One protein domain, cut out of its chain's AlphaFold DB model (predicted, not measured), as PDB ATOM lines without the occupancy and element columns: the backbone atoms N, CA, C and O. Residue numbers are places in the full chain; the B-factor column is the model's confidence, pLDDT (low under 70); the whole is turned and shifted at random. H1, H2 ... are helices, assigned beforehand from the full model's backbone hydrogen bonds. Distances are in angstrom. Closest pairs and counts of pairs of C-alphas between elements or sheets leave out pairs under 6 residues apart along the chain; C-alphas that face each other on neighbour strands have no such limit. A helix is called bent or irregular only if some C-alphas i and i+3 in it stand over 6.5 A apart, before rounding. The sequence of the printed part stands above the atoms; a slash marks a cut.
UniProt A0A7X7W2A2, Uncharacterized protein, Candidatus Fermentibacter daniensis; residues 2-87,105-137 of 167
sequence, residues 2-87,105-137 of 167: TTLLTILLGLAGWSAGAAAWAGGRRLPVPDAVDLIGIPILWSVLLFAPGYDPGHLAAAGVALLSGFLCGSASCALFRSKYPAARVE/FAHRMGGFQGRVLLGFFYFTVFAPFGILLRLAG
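This is residues 2 to 87 and 105 to 137 of the 167 residues of an uncharacterized protein of Candidatus Fermentibacter daniensis (UniProt A0A7X7W2A2). Three helices, H1, H2 and H3, stand side by side in an up-and-down bundle, and a long fourth helix, H4, crosses H1 and H2 near one end of it. Residues 124 to 137, of which 124 to 136 belong to H4, stand free and stick out sideways from the bundle as an arm. The printed part has 119 residues with four named helices, in the order H1, H2, H3, H4, and no named strand; its class is all helix. The whole is only just compact, close to loose, with a radius of gyration of the C-alphas of 16.1 A, and its flat outline spans 50 by 46 by 22 A.

H1, residues 2 to 21, begins with C-alpha 2 at (27.433, -17.259, -12.341) and is 28.0 A long from first to last C-alpha. H2, residues 32 to 47, is 22.9 A long. H3, residues 56 to 80, is 35.9 A long, with a kink of 34 degrees near residue 74; it is irregular, with C-alphas 76 and 79 7.8 A apart. H4, residues 105 to 136, is 45.1 A long and ends with C-alpha 136 at (35.150, 15.046, 12.272). H4 has a kink of 29 degrees near residue 122 and is neither bent nor irregular, but only just: C-alphas 124 and 127 are 6.3 A apart.

H1, H2 and H3 form a bundle, up and down, each running against the one before it. H1 and H3 touch the same way at a shallow tilt of 32 degrees, with the closest C-alphas, those of Trp 14 and Gly 66, 4.2 A apart. H1 and H2 are a helical hairpin: residues 7 to 14 of H1 touch residues 38 to 42 of H2, closest at the C-alphas of Ile 7 and Trp 42, 6.6 A. Their tilt of 37 degrees, opposite ways, is only just steep. H2 and H3, also a helical hairpin, touch opposite ways at a shallow tilt of 21 degrees, through residues 62 to 73 of H3; the closest C-alphas, of Asp 34 and Ser 73, are 7.3 A apart. Residues 105 to 113 of H4 touch residues 15 to 20 of H1 at a steep tilt of 65 degrees, closest at the C-alphas of Ala 19 and Met 109, 5.7 A. Residues 116 to 120 of H4 touch residues 34 to 35 of H2, about perpendicular at 88 degrees, with the closest C-alphas, of Leu 35 and Val 116, 6.5 A apart. H3 and H4 are apart. Every O i to N i+4 pair is within hydrogen-bond range in H1, against 11 of 12 in H2, 19 of 21 in H3 and 26 of 28 in H4.

The two C-alphas farthest apart, those of Ala 57 and Gly 137, are 51.0 A apart. Without residues 124 to 137 the body spans 46 by 28 by 22 A. Residues 88 to 104 are not printed, and C-alphas 87 and 105 are 14.4 A apart across this cut, which lies in the link from H3 to H4. The links H1 to H2 and H2 to H3 are short. The mean pLDDT of the printed part is 78.7; residues 22 to 25, 53 to 54, 78 and 86 to 87 are under 70.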
ATOM      1  N   THR A   2      28.898 -17.193 -12.209       70.94
ATOM      2  CA  THR A   2      27.433 -17.259 -12.341       70.94
ATOM      3  C   THR A   2      26.659 -16.336 -11.385       70.94
ATOM      4  O   THR A   2      25.666 -15.746 -11.792       70.94
ATOM      5  N   THR A   3      27.169 -16.067 -10.179       74.69
ATOM      6  CA  THR A   3      26.585 -15.090  -9.230       74.69
ATOM      7  C   THR A   3      26.638 -13.642  -9.727       74.69
ATOM      8  O   THR A   3      25.749 -12.845  -9.456       74.69
ATOM      9  N   LEU A   4      27.682 -13.277 -10.478       75.69
ATOM     10  CA  LEU A   4      27.756 -11.954 -11.106       75.69
ATOM     11  C   LEU A   4      26.737 -11.842 -12.242       75.69
ATOM     12  O   LEU A   4      26.104 -10.804 -12.398       75.69
ATOM     13  N   LEU A   5      26.539 -12.926 -13.001       74.62
ATOM     14  CA  LEU A   5      25.532 -12.973 -14.056       74.62
ATOM     15  C   LEU A   5      24.121 -12.781 -13.492       74.62
ATOM     16  O   LEU A   5      23.385 -11.966 -14.034       74.62
ATOM     17  N   THR A   6      23.748 -13.440 -12.392       74.50
ATOM     18  CA  THR A   6      22.411 -13.274 -11.787       74.50
ATOM     19  C   THR A   6      22.157 -11.843 -11.312       74.50
ATOM     20  O   THR A   6      21.087 -11.295 -11.573       74.50
ATOM     21  N   ILE A   7      23.151 -11.196 -10.694       78.75
ATOM     22  CA  ILE A   7      23.054  -9.793 -10.263       78.75
ATOM     23  C   ILE A   7      22.883  -8.862 -11.472       78.75
ATOM     24  O   ILE A   7      21.968  -8.033 -11.495       78.75
ATOM     25  N   LEU A   8      23.721  -9.022 -12.503       79.31
ATOM     26  CA  LEU A   8      23.677  -8.196 -13.714       79.31
ATOM     27  C   LEU A   8      22.372  -8.389 -14.499       79.31
ATOM     28  O   LEU A   8      21.770  -7.409 -14.938       79.31
ATOM     29  N   LEU A   9      21.904  -9.630 -14.644       78.94
ATOM     30  CA  LEU A   9      20.647  -9.957 -15.321       78.94
ATOM     31  C   LEU A   9      19.421  -9.505 -14.523       78.94
ATOM     32  O   LEU A   9      18.454  -9.057 -15.130       78.94
ATOM     33  N   GLY A  10      19.469  -9.538 -13.189       76.75
ATOM     34  CA  GLY A  10      18.424  -8.957 -12.342       76.75
ATOM     35  C   GLY A  10      18.324  -7.437 -12.505       76.75
ATOM     36  O   GLY A  10      17.226  -6.901 -12.660       76.75
ATOM     37  N   LEU A  11      19.467  -6.738 -12.566       80.50
ATOM     38  CA  LEU A  11      19.507  -5.294 -12.842       80.50
ATOM     39  C   LEU A  11      18.974  -4.960 -14.240       80.50
ATOM     40  O   LEU A  11      18.194  -4.021 -14.425       80.50
ATOM     41  N   ALA A  12      19.414  -5.735 -15.234       81.19
ATOM     42  CA  ALA A  12      18.973  -5.598 -16.613       81.19
ATOM     43  C   ALA A  12      17.465  -5.864 -16.729       81.19
ATOM     44  O   ALA A  12      16.764  -5.094 -17.376       81.19
ATOM     45  N   GLY A  13      16.948  -6.881 -16.034       81.81
ATOM     46  CA  GLY A  13      15.522  -7.177 -15.939       81.81
ATOM     47  C   GLY A  13      14.727  -6.008 -15.356       81.81
ATOM     48  O   GLY A  13      13.771  -5.554 -15.983       81.81
ATOM     49  N   TRP A  14      15.159  -5.456 -14.216       80.81
ATOM     50  CA  TRP A  14      14.494  -4.315 -13.564       80.81
ATOM     51  C   TRP A  14      14.437  -3.076 -14.458       80.81
ATOM     52  O   TRP A  14      13.376  -2.479 -14.657       80.81
ATOM     53  N   SER A  15      15.575  -2.710 -15.048       80.25
ATOM     54  CA  SER A  15      15.670  -1.552 -15.943       80.25
ATOM     55  C   SER A  15      14.902  -1.755 -17.255       80.25
ATOM     56  O   SER A  15      14.254  -0.820 -17.733       80.25
ATOM     57  N   ALA A  16      14.903  -2.969 -17.815       80.62
ATOM     58  CA  ALA A  16      14.134  -3.315 -19.008       80.62
ATOM     59  C   ALA A  16      12.621  -3.283 -18.749       80.62
ATOM     60  O   ALA A  16      11.886  -2.719 -19.562       80.62
ATOM     61  N   GLY A  17      12.158  -3.818 -17.613       79.31
ATOM     62  CA  GLY A  17      10.751  -3.776 -17.201       79.31
ATOM     63  C   GLY A  17      10.243  -2.343 -17.050       79.31
ATOM     64  O   GLY A  17       9.209  -1.982 -17.617       79.31
ATOM     65  N   ALA A  18      11.023  -1.487 -16.385       77.12
ATOM     66  CA  ALA A  18      10.706  -0.069 -16.243       77.12
ATOM     67  C   ALA A  18      10.685   0.668 -17.600       77.12
ATOM     68  O   ALA A  18       9.742   1.398 -17.921       77.12
ATOM     69  N   ALA A  19      11.694   0.448 -18.448       76.69
ATOM     70  CA  ALA A  19      11.805   1.110 -19.749       76.69
ATOM     71  C   ALA A  19      10.726   0.678 -20.756       76.69
ATOM     72  O   ALA A  19      10.259   1.510 -21.545       76.69
ATOM     73  N   ALA A  20      10.321  -0.594 -20.727       79.12
ATOM     74  CA  ALA A  20       9.249  -1.122 -21.564       79.12
ATOM     75  C   ALA A  20       7.875  -0.600 -21.110       79.12
ATOM     76  O   ALA A  20       7.094  -0.118 -21.936       79.12
ATOM     77  N   TRP A  21       7.597  -0.622 -19.800       74.06
ATOM     78  CA  TRP A  21       6.270  -0.311 -19.252       74.06
ATOM     79  C   TRP A  21       5.970   1.188 -19.115       74.06
ATOM     80  O   TRP A  21       4.812   1.608 -19.202       74.06
ATOM     81  N   ALA A  22       6.997   2.041 -19.001       67.31
ATOM     82  CA  ALA A  22       6.830   3.497 -19.095       67.31
ATOM     83  C   ALA A  22       6.132   3.913 -20.413       67.31
ATOM     84  O   ALA A  22       5.364   4.888 -20.460       67.31
ATOM     85  N   GLY A  23       6.316   3.114 -21.471       64.75
ATOM     86  CA  GLY A  23       5.775   3.348 -22.802       64.75
ATOM     87  C   GLY A  23       6.488   4.489 -23.529       64.75
ATOM     88  O   GLY A  23       7.302   5.222 -22.973       64.75
ATOM     89  N   GLY A  24       6.176   4.682 -24.813       64.81
ATOM     90  CA  GLY A  24       6.838   5.682 -25.662       64.81
ATOM     91  C   GLY A  24       6.692   7.150 -25.228       64.81
ATOM     92  O   GLY A  24       7.368   8.001 -25.798       64.81
ATOM     93  N   ARG A  25       5.818   7.437 -24.255       65.81
ATOM     94  CA  ARG A  25       5.340   8.783 -23.898       65.81
ATOM     95  C   ARG A  25       5.914   9.339 -22.591       65.81
ATOM     96  O   ARG A  25       5.687  10.511 -22.307       65.81
ATOM     97  N   ARG A  26       6.629   8.546 -21.784       75.81
ATOM     98  CA  ARG A  26       7.189   8.986 -20.490       75.81
ATOM     99  C   ARG A  26       8.639   8.542 -20.327       75.81
ATOM    100  O   ARG A  26       9.049   7.537 -20.905       75.81
ATOM    101  N   LEU A  27       9.414   9.318 -19.572       74.75
ATOM    102  CA  LEU A  27      10.813   9.015 -19.266       74.75
ATOM    103  C   LEU A  27      10.896   8.314 -17.903       74.75
ATOM    104  O   LEU A  27      10.577   8.952 -16.902       74.75
ATOM    105  N   PRO A  28      11.319   7.040 -17.838       73.94
ATOM    106  CA  PRO A  28      11.512   6.356 -16.566       73.94
ATOM    107  C   PRO A  28      12.669   7.016 -15.805       73.94
ATOM    108  O   PRO A  28      13.782   7.165 -16.320       73.94
ATOM    109  N   VAL A  29      12.391   7.442 -14.579       77.94
ATOM    110  CA  VAL A  29      13.385   7.985 -13.649       77.94
ATOM    111  C   VAL A  29      13.400   7.048 -12.443       77.94
ATOM    112  O   VAL A  29      12.318   6.763 -11.937       77.94
ATOM    113  N   PRO A  30      14.562   6.534 -12.010       73.88
ATOM    114  CA  PRO A  30      14.608   5.693 -10.821       73.88
ATOM    115  C   PRO A  30      14.189   6.504  -9.592       73.88
ATOM    116  O   PRO A  30      14.733   7.585  -9.355       73.88
ATOM    117  N   ASP A  31      13.207   5.995  -8.850       76.56
ATOM    118  CA  ASP A  31      12.761   6.556  -7.567       76.56
ATOM    119  C   ASP A  31      13.552   5.891  -6.414       76.56
ATOM    120  O   ASP A  31      14.253   4.893  -6.607       76.56
ATOM    121  N   ALA A  32      13.428   6.404  -5.187       75.25
ATOM    122  CA  ALA A  32      14.034   5.795  -3.997       75.25
ATOM    123  C   ALA A  32      13.580   4.333  -3.795       75.25
ATOM    124  O   ALA A  32      14.335   3.503  -3.291       75.25
ATOM    125  N   VAL A  33      12.366   4.007  -4.253       73.94
ATOM    126  CA  VAL A  33      11.812   2.647  -4.245       73.94
ATOM    127  C   VAL A  33      12.619   1.701  -5.136       73.94
ATOM    128  O   VAL A  33      12.853   0.566  -4.741       73.94
ATOM    129  N   ASP A  34      13.097   2.157  -6.298       78.19
ATOM    130  CA  ASP A  34      13.930   1.332  -7.179       78.19
ATOM    131  C   ASP A  34      15.317   1.106  -6.560       78.19
ATOM    132  O   ASP A  34      15.856   0.003  -6.625       78.19
ATOM    133  N   LEU A  35      15.870   2.124  -5.892       80.19
ATOM    134  CA  LEU A  35      17.183   2.039  -5.248       80.19
ATOM    135  C   LEU A  35      17.210   1.044  -4.077       80.19
ATOM    136  O   LEU A  35      18.228   0.395  -3.854       80.19
ATOM    137  N   ILE A  36      16.100   0.912  -3.346       82.06
ATOM    138  CA  ILE A  36      15.958  -0.027  -2.221       82.06
ATOM    139  C   ILE A  36      15.436  -1.390  -2.702       82.06
ATOM    140  O   ILE A  36      15.876  -2.435  -2.225       82.06
ATOM    141  N   GLY A  37      14.532  -1.403  -3.682       80.12
ATOM    142  CA  GLY A  37      13.908  -2.616  -4.206       80.12
ATOM    143  C   GLY A  37      14.881  -3.534  -4.943       80.12
ATOM    144  O   GLY A  37      14.826  -4.746  -4.756       80.12
ATOM    145  N   ILE A  38      15.812  -2.974  -5.721       79.25
ATOM    146  CA  ILE A  38      16.845  -3.738  -6.437       79.25
ATOM    147  C   ILE A  38      17.727  -4.573  -5.481       79.25
ATOM    148  O   ILE A  38      17.830  -5.785  -5.677       79.25
ATOM    149  N   PRO A  39      18.341  -4.000  -4.426       82.12
ATOM    150  CA  PRO A  39      19.176  -4.765  -3.505       82.12
ATOM    151  C   PRO A  39      18.360  -5.701  -2.609       82.12
ATOM    152  O   PRO A  39      18.861  -6.771  -2.262       82.12
ATOM    153  N   ILE A  40      17.100  -5.373  -2.290       84.62
ATOM    154  CA  ILE A  40      16.185  -6.317  -1.625       84.62
ATOM    155  C   ILE A  40      15.927  -7.523  -2.528       84.62
ATOM    156  O   ILE A  40      16.068  -8.651  -2.068       84.62
ATOM    157  N   LEU A  41      15.608  -7.310  -3.807       80.69
ATOM    158  CA  LEU A  41      15.385  -8.393  -4.762       80.69
ATOM    159  C   LEU A  41      16.626  -9.284  -4.888       80.69
ATOM    160  O   LEU A  41      16.502 -10.505  -4.846       80.69
ATOM    161  N   TRP A  42      17.821  -8.694  -4.987       80.62
ATOM    162  CA  TRP A  42      19.066  -9.467  -4.986       80.62
ATOM    163  C   TRP A  42      19.262 -10.249  -3.693       80.62
ATOM    164  O   TRP A  42      19.612 -11.420  -3.757       80.62
ATOM    165  N   SER A  43      19.007  -9.638  -2.536       80.06
ATOM    166  CA  SER A  43      19.130 -10.312  -1.240       80.06
ATOM    167  C   SER A  43      18.164 -11.494  -1.152       80.06
ATOM    168  O   SER A  43      18.576 -12.606  -0.845       80.06
ATOM    169  N   VAL A  44      16.896 -11.296  -1.511       81.31
ATOM    170  CA  VAL A  44      15.887 -12.362  -1.516       81.31
ATOM    171  C   VAL A  44      16.287 -13.493  -2.458       81.31
ATOM    172  O   VAL A  44      16.207 -14.648  -2.064       81.31
ATOM    173  N   LEU A  45      16.756 -13.188  -3.671       78.44
ATOM    174  CA  LEU A  45      17.184 -14.212  -4.627       78.44
ATOM    175  C   LEU A  45      18.432 -14.962  -4.149       78.44
ATOM    176  O   LEU A  45      18.474 -16.180  -4.241       78.44
ATOM    177  N   LEU A  46      19.433 -14.262  -3.613       78.56
ATOM    178  CA  LEU A  46      20.688 -14.875  -3.167       78.56
ATOM    179  C   LEU A  46      20.528 -15.731  -1.904       78.56
ATOM    180  O   LEU A  46      21.287 -16.679  -1.729       78.56
ATOM    181  N   PHE A  47      19.563 -15.408  -1.041       82.00
ATOM    182  CA  PHE A  47      19.292 -16.141   0.200       82.00
ATOM    183  C   PHE A  47      18.047 -17.039   0.121       82.00
ATOM    184  O   PHE A  47      17.663 -17.639   1.127       82.00
ATOM    185  N   ALA A  48      17.404 -17.155  -1.046       80.75
ATOM    186  CA  ALA A  48      16.249 -18.025  -1.219       80.75
ATOM    187  C   ALA A  48      16.663 -19.504  -1.073       80.75
ATOM    188  O   ALA A  48      17.553 -19.967  -1.795       80.75
ATOM    189  N   PRO A  49      16.019 -20.279  -0.180       71.44
ATOM    190  CA  PRO A  49      16.335 -21.691  -0.014       71.44
ATOM    191  C   PRO A  49      16.042 -22.454  -1.314       71.44
ATOM    192  O   PRO A  49      14.934 -22.390  -1.844       71.44
ATOM    193  N   GLY A  50      17.050 -23.156  -1.841       73.19
ATOM    194  CA  GLY A  50      16.960 -23.900  -3.105       73.19
ATOM    195  C   GLY A  50      17.250 -23.081  -4.369       73.19
ATOM    196  O   GLY A  50      17.207 -23.635  -5.467       73.19
ATOM    197  N   TYR A  51      17.571 -21.787  -4.247       70.94
ATOM    198  CA  TYR A  51      18.088 -21.009  -5.369       70.94
ATOM    199  C   TYR A  51      19.586 -21.258  -5.506       70.94
ATOM    200  O   TYR A  51      20.384 -20.740  -4.730       70.94
ATOM    201  N   ASP A  52      19.960 -22.061  -6.498       75.94
ATOM    202  CA  ASP A  52      21.359 -22.332  -6.797       75.94
ATOM    203  C   ASP A  52      21.839 -21.372  -7.900       75.94
ATOM    204  O   ASP A  52      21.481 -21.543  -9.076       75.94
ATOM    205  N   PRO A  53      22.633 -20.330  -7.577       65.19
ATOM    206  CA  PRO A  53      23.025 -19.312  -8.547       65.19
ATOM    207  C   PRO A  53      23.928 -19.865  -9.656       65.19
ATOM    208  O   PRO A  53      24.225 -19.150 -10.607       65.19
ATOM    209  N   GLY A  54      24.374 -21.123  -9.551       66.06
ATOM    210  CA  GLY A  54      25.128 -21.842 -10.577       66.06
ATOM    211  C   GLY A  54      24.323 -22.251 -11.813       66.06
ATOM    212  O   GLY A  54      24.924 -22.475 -12.862       66.06
ATOM    213  N   HIS A  55      22.990 -22.331 -11.735       74.94
ATOM    214  CA  HIS A  55      22.174 -22.837 -12.841       74.94
ATOM    215  C   HIS A  55      21.720 -21.723 -13.797       74.94
ATOM    216  O   HIS A  55      21.318 -20.642 -13.368       74.94
ATOM    217  N   LEU A  56      21.678 -21.987 -15.110       74.12
ATOM    218  CA  LEU A  56      21.158 -21.020 -16.096       74.12
ATOM    219  C   LEU A  56      19.692 -20.630 -15.825       74.12
ATOM    220  O   LEU A  56      19.281 -19.509 -16.120       74.12
ATOM    221  N   ALA A  57      18.913 -21.518 -15.198       76.25
ATOM    222  CA  ALA A  57      17.550 -21.201 -14.768       76.25
ATOM    223  C   ALA A  57      17.515 -20.083 -13.710       76.25
ATOM    224  O   ALA A  57      16.610 -19.254 -13.732       76.25
ATOM    225  N   ALA A  58      18.523 -20.006 -12.836       73.25
ATOM    226  CA  ALA A  58      18.631 -18.970 -11.815       73.25
ATOM    227  C   ALA A  58      18.777 -17.575 -12.451       73.25
ATOM    228  O   ALA A  58      18.131 -16.617 -12.018       73.25
ATOM    229  N   ALA A  59      19.550 -17.479 -13.537       75.06
ATOM    230  CA  ALA A  59      19.670 -16.272 -14.354       75.06
ATOM    231  C   ALA A  59      18.340 -15.880 -15.024       75.06
ATOM    232  O   ALA A  59      17.967 -14.705 -15.007       75.06
ATOM    233  N   GLY A  60      17.598 -16.855 -15.560       78.62
ATOM    234  CA  GLY A  60      16.267 -16.626 -16.131       78.62
ATOM    235  C   GLY A  60      15.258 -16.119 -15.096       78.62
ATOM    236  O   GLY A  60      14.550 -15.143 -15.344       78.62
ATOM    237  N   VAL A  61      15.241 -16.721 -13.903       80.38
ATOM    238  CA  VAL A  61      14.383 -16.304 -12.783       80.38
ATOM    239  C   VAL A  61      14.730 -14.888 -12.315       80.38
ATOM    240  O   VAL A  61      13.822 -14.084 -12.112       80.38
ATOM    241  N   ALA A  62      16.017 -14.541 -12.202       78.94
ATOM    242  CA  ALA A  62      16.456 -13.190 -11.841       78.94
ATOM    243  C   ALA A  62      16.021 -12.136 -12.875       78.94
ATOM    244  O   ALA A  62      15.552 -11.059 -12.507       78.94
ATOM    245  N   LEU A  63      16.114 -12.455 -14.169       81.81
ATOM    246  CA  LEU A  63      15.669 -11.563 -15.237       81.81
ATOM    247  C   LEU A  63      14.147 -11.353 -15.218       81.81
ATOM    248  O   LEU A  63      13.689 -10.215 -15.304       81.81
ATOM    249  N   LEU A  64      13.363 -12.429 -15.078       83.44
ATOM    250  CA  LEU A  64      11.897 -12.361 -15.055       83.44
ATOM    251  C   LEU A  64      11.372 -11.639 -13.811       83.44
ATOM    252  O   LEU A  64      10.523 -10.759 -13.928       83.44
ATOM    253  N   SER A  65      11.897 -11.971 -12.631       81.31
ATOM    254  CA  SER A  65      11.535 -11.295 -11.378       81.31
ATOM    255  C   SER A  65      11.917  -9.815 -11.405       81.31
ATOM    256  O   SER A  65      11.085  -8.970 -11.081       81.31
ATOM    257  N   GLY A  66      13.114  -9.481 -11.905       79.81
ATOM    258  CA  GLY A  66      13.519  -8.101 -12.161       79.81
ATOM    259  C   GLY A  66      12.551  -7.388 -13.106       79.81
ATOM    260  O   GLY A  66      12.079  -6.299 -12.795       79.81
ATOM    261  N   PHE A  67      12.183  -8.012 -14.225       82.00
ATOM    262  CA  PHE A  67      11.249  -7.440 -15.198       82.00
ATOM    263  C   PHE A  67       9.853  -7.184 -14.607       82.00
ATOM    264  O   PHE A  67       9.279  -6.109 -14.810       82.00
ATOM    265  N   LEU A  68       9.315  -8.130 -13.834       83.88
ATOM    266  CA  LEU A  68       8.017  -7.992 -13.169       83.88
ATOM    267  C   LEU A  68       8.048  -6.902 -12.090       83.88
ATOM    268  O   LEU A  68       7.189  -6.023 -12.089       83.88
ATOM    269  N   CYS A  69       9.063  -6.884 -11.225       83.19
ATOM    270  CA  CYS A  69       9.209  -5.840 -10.207       83.19
ATOM    271  C   CYS A  69       9.431  -4.452 -10.827       83.19
ATOM    272  O   CYS A  69       8.799  -3.485 -10.407       83.19
ATOM    273  N   GLY A  70      10.263  -4.351 -11.867       76.56
ATOM    274  CA  GLY A  70      10.516  -3.100 -12.583       76.56
ATOM    275  C   GLY A  70       9.275  -2.559 -13.297       76.56
ATOM    276  O   GLY A  70       9.004  -1.360 -13.249       76.56
ATOM    277  N   SER A  71       8.476  -3.432 -13.919       75.75
ATOM    278  CA  SER A  71       7.206  -3.043 -14.552       75.75
ATOM    279  C   SER A  71       6.130  -2.659 -13.530       75.75
ATOM    280  O   SER A  71       5.445  -1.656 -13.735       75.75
ATOM    281  N   ALA A  72       6.031  -3.369 -12.400       80.94
ATOM    282  CA  ALA A  72       5.134  -3.028 -11.296       80.94
ATOM    283  C   ALA A  72       5.500  -1.681 -10.645       80.94
ATOM    284  O   ALA A  72       4.625  -0.829 -10.478       80.94
ATOM    285  N   SER A  73       6.789  -1.443 -10.367       76.62
ATOM    286  CA  SER A  73       7.302  -0.152  -9.880       76.62
ATOM    287  C   SER A  73       6.930   0.976 -10.851       76.62
ATOM    288  O   SER A  73       6.299   1.965 -10.470       76.62
ATOM    289  N   CYS A  74       7.186   0.780 -12.150       71.12
ATOM    290  CA  CYS A  74       6.821   1.753 -13.178       71.12
ATOM    291  C   CYS A  74       5.310   1.973 -13.302       71.12
ATOM    292  O   CYS A  74       4.903   3.088 -13.606       71.12
ATOM    293  N   ALA A  75       4.474   0.949 -13.106       74.00
ATOM    294  CA  ALA A  75       3.019   1.074 -13.166       74.00
ATOM    295  C   ALA A  75       2.473   1.893 -11.988       74.00
ATOM    296  O   ALA A  75       1.657   2.792 -12.200       74.00
ATOM    297  N   LEU A  76       2.973   1.632 -10.778       75.50
ATOM    298  CA  LEU A  76       2.568   2.317  -9.548       75.50
ATOM    299  C   LEU A  76       3.034   3.779  -9.519       75.50
ATOM    300  O   LEU A  76       2.283   4.664  -9.111       75.50
ATOM    301  N   PHE A  77       4.243   4.060 -10.015       71.81
ATOM    302  CA  PHE A  77       4.830   5.404  -9.994       71.81
ATOM    303  C   PHE A  77       4.777   6.132 -11.343       71.81
ATOM    304  O   PHE A  77       5.304   7.238 -11.476       71.81
ATOM    305  N   ARG A  78       4.055   5.579 -12.332       69.19
ATOM    306  CA  ARG A  78       3.960   6.114 -13.703       69.19
ATOM    307  C   ARG A  78       3.575   7.586 -13.764       69.19
ATOM    308  O   ARG A  78       4.037   8.317 -14.642       69.19
ATOM    309  N   SER A  79       2.685   7.995 -12.860       70.25
ATOM    310  CA  SER A  79       2.141   9.352 -12.801       70.25
ATOM    311  C   SER A  79       3.232  10.399 -12.557       70.25
ATOM    312  O   SER A  79       3.185  11.480 -13.142       70.25
ATOM    313  N   LYS A  80       4.268  10.041 -11.784       73.06
ATOM    314  CA  LYS A  80       5.384  10.929 -11.434       73.06
ATOM    315  C   LYS A  80       6.367  11.155 -12.585       73.06
ATOM    316  O   LYS A  80       7.167  12.085 -12.523       73.06
ATOM    317  N   TYR A  81       6.347  10.319 -13.624       76.38
ATOM    318  CA  TYR A  81       7.322  10.437 -14.703       76.38
ATOM    319  C   TYR A  81       6.998  11.597 -15.644       76.38
ATOM    320  O   TYR A  81       5.862  11.684 -16.137       76.38
ATOM    321  N   PRO A  82       7.998  12.440 -15.966       77.62
ATOM    322  CA  PRO A  82       7.813  13.531 -16.901       77.62
ATOM    323  C   PRO A  82       7.475  12.990 -18.292       77.62
ATOM    324  O   PRO A  82       7.942  11.921 -18.715       77.62
ATOM    325  N   ALA A  83       6.647  13.746 -19.012       79.06
ATOM    326  CA  ALA A  83       6.332  13.451 -20.399       79.06
ATOM    327  C   ALA A  83       7.626  13.458 -21.227       79.06
ATOM    328  O   ALA A  83       8.427  14.391 -21.159       79.06
ATOM    329  N   ALA A  84       7.840  12.400 -22.007       76.44
ATOM    330  CA  ALA A  84       8.950  12.356 -22.942       76.44
ATOM    331  C   ALA A  84       8.654  13.327 -24.087       76.44
ATOM    332  O   ALA A  84       7.594  13.226 -24.708       76.44
ATOM    333  N   ARG A  85       9.589  14.232 -24.410       72.38
ATOM    334  CA  ARG A  85       9.515  14.957 -25.683       72.38
ATOM    335  C   ARG A  85       9.675  13.944 -26.805       72.38
ATOM    336  O   ARG A  85      10.741  13.357 -26.987       72.38
ATOM    337  N   VAL A  86       8.585  13.694 -27.518       67.81
ATOM    338  CA  VAL A  86       8.603  12.885 -28.727       67.81
ATOM    339  C   VAL A  86       8.811  13.844 -29.884       67.81
ATOM    340  O   VAL A  86       7.873  14.497 -30.324       67.81
ATOM    341  N   GLU A  87      10.050  13.928 -30.360       69.44
ATOM    342  CA  GLU A  87      10.347  14.527 -31.661       69.44
ATOM    343  C   GLU A  87       9.492  13.803 -32.725       69.44
ATOM    344  O   GLU A  87       9.494  12.553 -32.740       69.44
ATOM    345  N   PHE A 105      14.620   3.100 -26.844       81.94
ATOM    346  CA  PHE A 105      14.604   2.126 -25.757       81.94
ATOM    347  C   PHE A 105      15.974   2.011 -25.074       81.94
ATOM    348  O   PHE A 105      16.057   2.201 -23.862       81.94
ATOM    349  N   ALA A 106      17.045   1.815 -25.846       83.50
ATOM    350  CA  ALA A 106      18.413   1.721 -25.339       83.50
ATOM    351  C   ALA A 106      18.823   2.975 -24.550       83.50
ATOM    352  O   ALA A 106      19.389   2.868 -23.465       83.50
ATOM    353  N   HIS A 107      18.467   4.168 -25.038       84.12
ATOM    354  CA  HIS A 107      18.758   5.418 -24.336       84.12
ATOM    355  C   HIS A 107      18.014   5.531 -22.996       84.12
ATOM    356  O   HIS A 107      18.595   5.963 -22.002       84.12
ATOM    357  N   ARG A 108      16.742   5.108 -22.934       82.31
ATOM    358  CA  ARG A 108      15.979   5.091 -21.673       82.31
ATOM    359  C   ARG A 108      16.553   4.095 -20.676       82.31
ATOM    360  O   ARG A 108      16.715   4.449 -19.512       82.31
ATOM    361  N   MET A 109      16.870   2.883 -21.131       81.19
ATOM    362  CA  MET A 109      17.467   1.848 -20.290       81.19
ATOM    363  C   MET A 109      18.819   2.312 -19.737       81.19
ATOM    364  O   MET A 109      19.022   2.283 -18.526       81.19
ATOM    365  N   GLY A 110      19.704   2.827 -20.595       82.06
ATOM    366  CA  GLY A 110      21.017   3.326 -20.183       82.06
ATOM    367  C   GLY A 110      20.928   4.524 -19.236       82.06
ATOM    368  O   GLY A 110      21.628   4.566 -18.229       82.06
ATOM    369  N   GLY A 111      20.019   5.470 -19.496       84.25
ATOM    370  CA  GLY A 111      19.785   6.606 -18.602       84.25
ATOM    371  C   GLY A 111      19.246   6.192 -17.229       84.25
ATOM    372  O   GLY A 111      19.645   6.760 -16.213       84.25
ATOM    373  N   PHE A 112      18.370   5.184 -17.179       81.88
ATOM    374  CA  PHE A 112      17.890   4.605 -15.925       81.88
ATOM    375  C   PHE A 112      19.031   3.922 -15.164       81.88
ATOM    376  O   PHE A 112      19.278   4.248 -14.006       81.88
ATOM    377  N   GLN A 113      19.775   3.039 -15.834       81.62
ATOM    378  CA  GLN A 113      20.884   2.297 -15.238       81.62
ATOM    379  C   GLN A 113      21.991   3.227 -14.726       81.62
ATOM    380  O   GLN A 113      22.483   3.041 -13.616       81.62
ATOM    381  N   GLY A 114      22.329   4.275 -15.484       85.31
ATOM    382  CA  GLY A 114      23.302   5.283 -15.070       85.31
ATOM    383  C   GLY A 114      22.876   6.035 -13.808       85.31
ATOM    384  O   GLY A 114      23.691   6.247 -12.915       85.31
ATOM    385  N   ARG A 115      21.591   6.390 -13.683       86.25
ATOM    386  CA  ARG A 115      21.061   7.052 -12.478       86.25
ATOM    387  C   ARG A 115      21.000   6.121 -11.270       86.25
ATOM    388  O   ARG A 115      21.310   6.569 -10.172       86.25
ATOM    389  N   VAL A 116      20.635   4.852 -11.460       82.62
ATOM    390  CA  VAL A 116      20.677   3.845 -10.386       82.62
ATOM    391  C   VAL A 116      22.107   3.686  -9.876       82.62
ATOM    392  O   VAL A 116      22.339   3.791  -8.675       82.62
ATOM    393  N   LEU A 117      23.074   3.510 -10.783       85.94
ATOM    394  CA  LEU A 117      24.485   3.376 -10.422       85.94
ATOM    395  C   LEU A 117      25.010   4.627  -9.707       85.94
ATOM    396  O   LEU A 117      25.696   4.512  -8.695       85.94
ATOM    397  N   LEU A 118      24.648   5.816 -10.197       87.50
ATOM    398  CA  LEU A 118      24.997   7.079  -9.552       87.50
ATOM    399  C   LEU A 118      24.394   7.183  -8.146       87.50
ATOM    400  O   LEU A 118      25.089   7.598  -7.224       87.50
ATOM    401  N   GLY A 119      23.131   6.783  -7.973       86.69
ATOM    402  CA  GLY A 119      22.469   6.733  -6.672       86.69
ATOM    403  C   GLY A 119      23.214   5.824  -5.700       86.69
ATOM    404  O   GLY A 119      23.582   6.262  -4.612       86.69
ATOM    405  N   PHE A 120      23.526   4.595  -6.117       85.69
ATOM    406  CA  PHE A 120      24.333   3.674  -5.314       85.69
ATOM    407  C   PHE A 120      25.691   4.267  -4.946       85.69
ATOM    408  O   PHE A 120      26.039   4.308  -3.771       85.69
ATOM    409  N   PHE A 121      26.437   4.790  -5.918       86.94
ATOM    410  CA  PHE A 121      27.735   5.409  -5.658       86.94
ATOM    411  C   PHE A 121      27.625   6.570  -4.660       86.94
ATOM    412  O   PHE A 121      28.437   6.695  -3.743       86.94
ATOM    413  N   TYR A 122      26.578   7.384  -4.782       87.75
ATOM    414  CA  TYR A 122      26.329   8.488  -3.868       87.75
ATOM    415  C   TYR A 122      26.087   8.013  -2.433       87.75
ATOM    416  O   TYR A 122      26.716   8.525  -1.511       87.75
ATOM    417  N   PHE A 123      25.229   7.015  -2.226       86.69
ATOM    418  CA  PHE A 123      24.905   6.539  -0.878       86.69
ATOM    419  C   PHE A 123      25.961   5.612  -0.272       86.69
ATOM    420  O   PHE A 123      26.107   5.580   0.946       86.69
ATOM    421  N   THR A 124      26.723   4.884  -1.086       86.56
ATOM    422  CA  THR A 124      27.748   3.950  -0.600       86.56
ATOM    423  C   THR A 124      29.112   4.614  -0.422       86.56
ATOM    424  O   THR A 124      29.854   4.216   0.470       86.56
ATOM    425  N   VAL A 125      29.455   5.624  -1.227       89.75
ATOM    426  CA  VAL A 125      30.779   6.275  -1.185       89.75
ATOM    427  C   VAL A 125      30.688   7.686  -0.614       89.75
ATOM    428  O   VAL A 125      31.319   7.988   0.398       89.75
ATOM    429  N   PHE A 126      29.880   8.559  -1.221       89.31
ATOM    430  CA  PHE A 126      29.844   9.970  -0.820       89.31
ATOM    431  C   PHE A 126      29.128  10.209   0.510       89.31
ATOM    432  O   PHE A 126      29.602  11.006   1.316       89.31
ATOM    433  N   ALA A 127      28.007   9.536   0.767       90.12
ATOM    434  CA  ALA A 127      27.240   9.718   1.994       90.12
ATOM    435  C   ALA A 127      28.034   9.362   3.266       90.12
ATOM    436  O   ALA A 127      28.093  10.218   4.152       90.12
ATOM    437  N   PRO A 128      28.696   8.189   3.390       88.06
ATOM    438  CA  PRO A 128      29.496   7.902   4.578       88.06
ATOM    439  C   PRO A 128      30.680   8.860   4.717       88.06
ATOM    440  O   PRO A 128      30.979   9.284   5.829       88.06
ATOM    441  N   PHE A 129      31.301   9.279   3.610       87.56
ATOM    442  CA  PHE A 129      32.369  10.277   3.646       87.56
ATOM    443  C   PHE A 129      31.868  11.642   4.141       87.56
ATOM    444  O   PHE A 129      32.483  12.262   5.004       87.56
ATOM    445  N   GLY A 130      30.706  12.091   3.663       85.25
ATOM    446  CA  GLY A 130      30.070  13.328   4.113       85.25
ATOM    447  C   GLY A 130      29.646  13.279   5.582       85.25
ATOM    448  O   GLY A 130      29.813  14.264   6.301       85.25
ATOM    449  N   ILE A 131      29.144  12.131   6.050       87.06
ATOM    450  CA  ILE A 131      28.848  11.898   7.470       87.06
ATOM    451  C   ILE A 131      30.139  11.963   8.287       87.06
ATOM    452  O   ILE A 131      30.181  12.679   9.285       87.06
ATOM    453  N   LEU A 132      31.201  11.283   7.850       87.06
ATOM    454  CA  LEU A 132      32.487  11.275   8.541       87.06
ATOM    455  C   LEU A 132      33.076  12.685   8.646       87.06
ATOM    456  O   LEU A 132      33.462  13.091   9.735       87.06
ATOM    457  N   LEU A 133      33.068  13.463   7.560       85.31
ATOM    458  CA  LEU A 133      33.518  14.860   7.569       85.31
ATOM    459  C   LEU A 133      32.674  15.743   8.494       85.31
ATOM    460  O   LEU A 133      33.216  16.603   9.185       85.31
ATOM    461  N   ARG A 134      31.355  15.525   8.531       80.81
ATOM    462  CA  ARG A 134      30.441  16.246   9.429       80.81
ATOM    463  C   ARG A 134      30.654  15.885  10.904       80.81
ATOM    464  O   ARG A 134      30.406  16.717  11.777       80.81
ATOM    465  N   LEU A 135      31.057  14.651  11.196       81.88
ATOM    466  CA  LEU A 135      31.394  14.215  12.553       81.88
ATOM    467  C   LEU A 135      32.790  14.707  12.962       81.88
ATOM    468  O   LEU A 135      32.956  15.198  14.076       81.88
ATOM    469  N   ALA A 136      33.763  14.638  12.052       81.00
ATOM    470  CA  ALA A 136      35.150  15.046  12.272       81.00
ATOM    471  C   ALA A 136      35.336  16.571  12.366       81.00
ATOM    472  O   ALA A 136      36.324  17.034  12.931       81.00
ATOM    473  N   GLY A 137      34.395  17.371  11.857       73.25
ATOM    474  CA  GLY A 137      34.443  18.825  11.977       73.25
ATOM    475  C   GLY A 137      33.134  19.516  11.609       73.25
ATOM    476  O   GLY A 137      32.202  18.906  11.093       73.25
TER     477      GLY A 137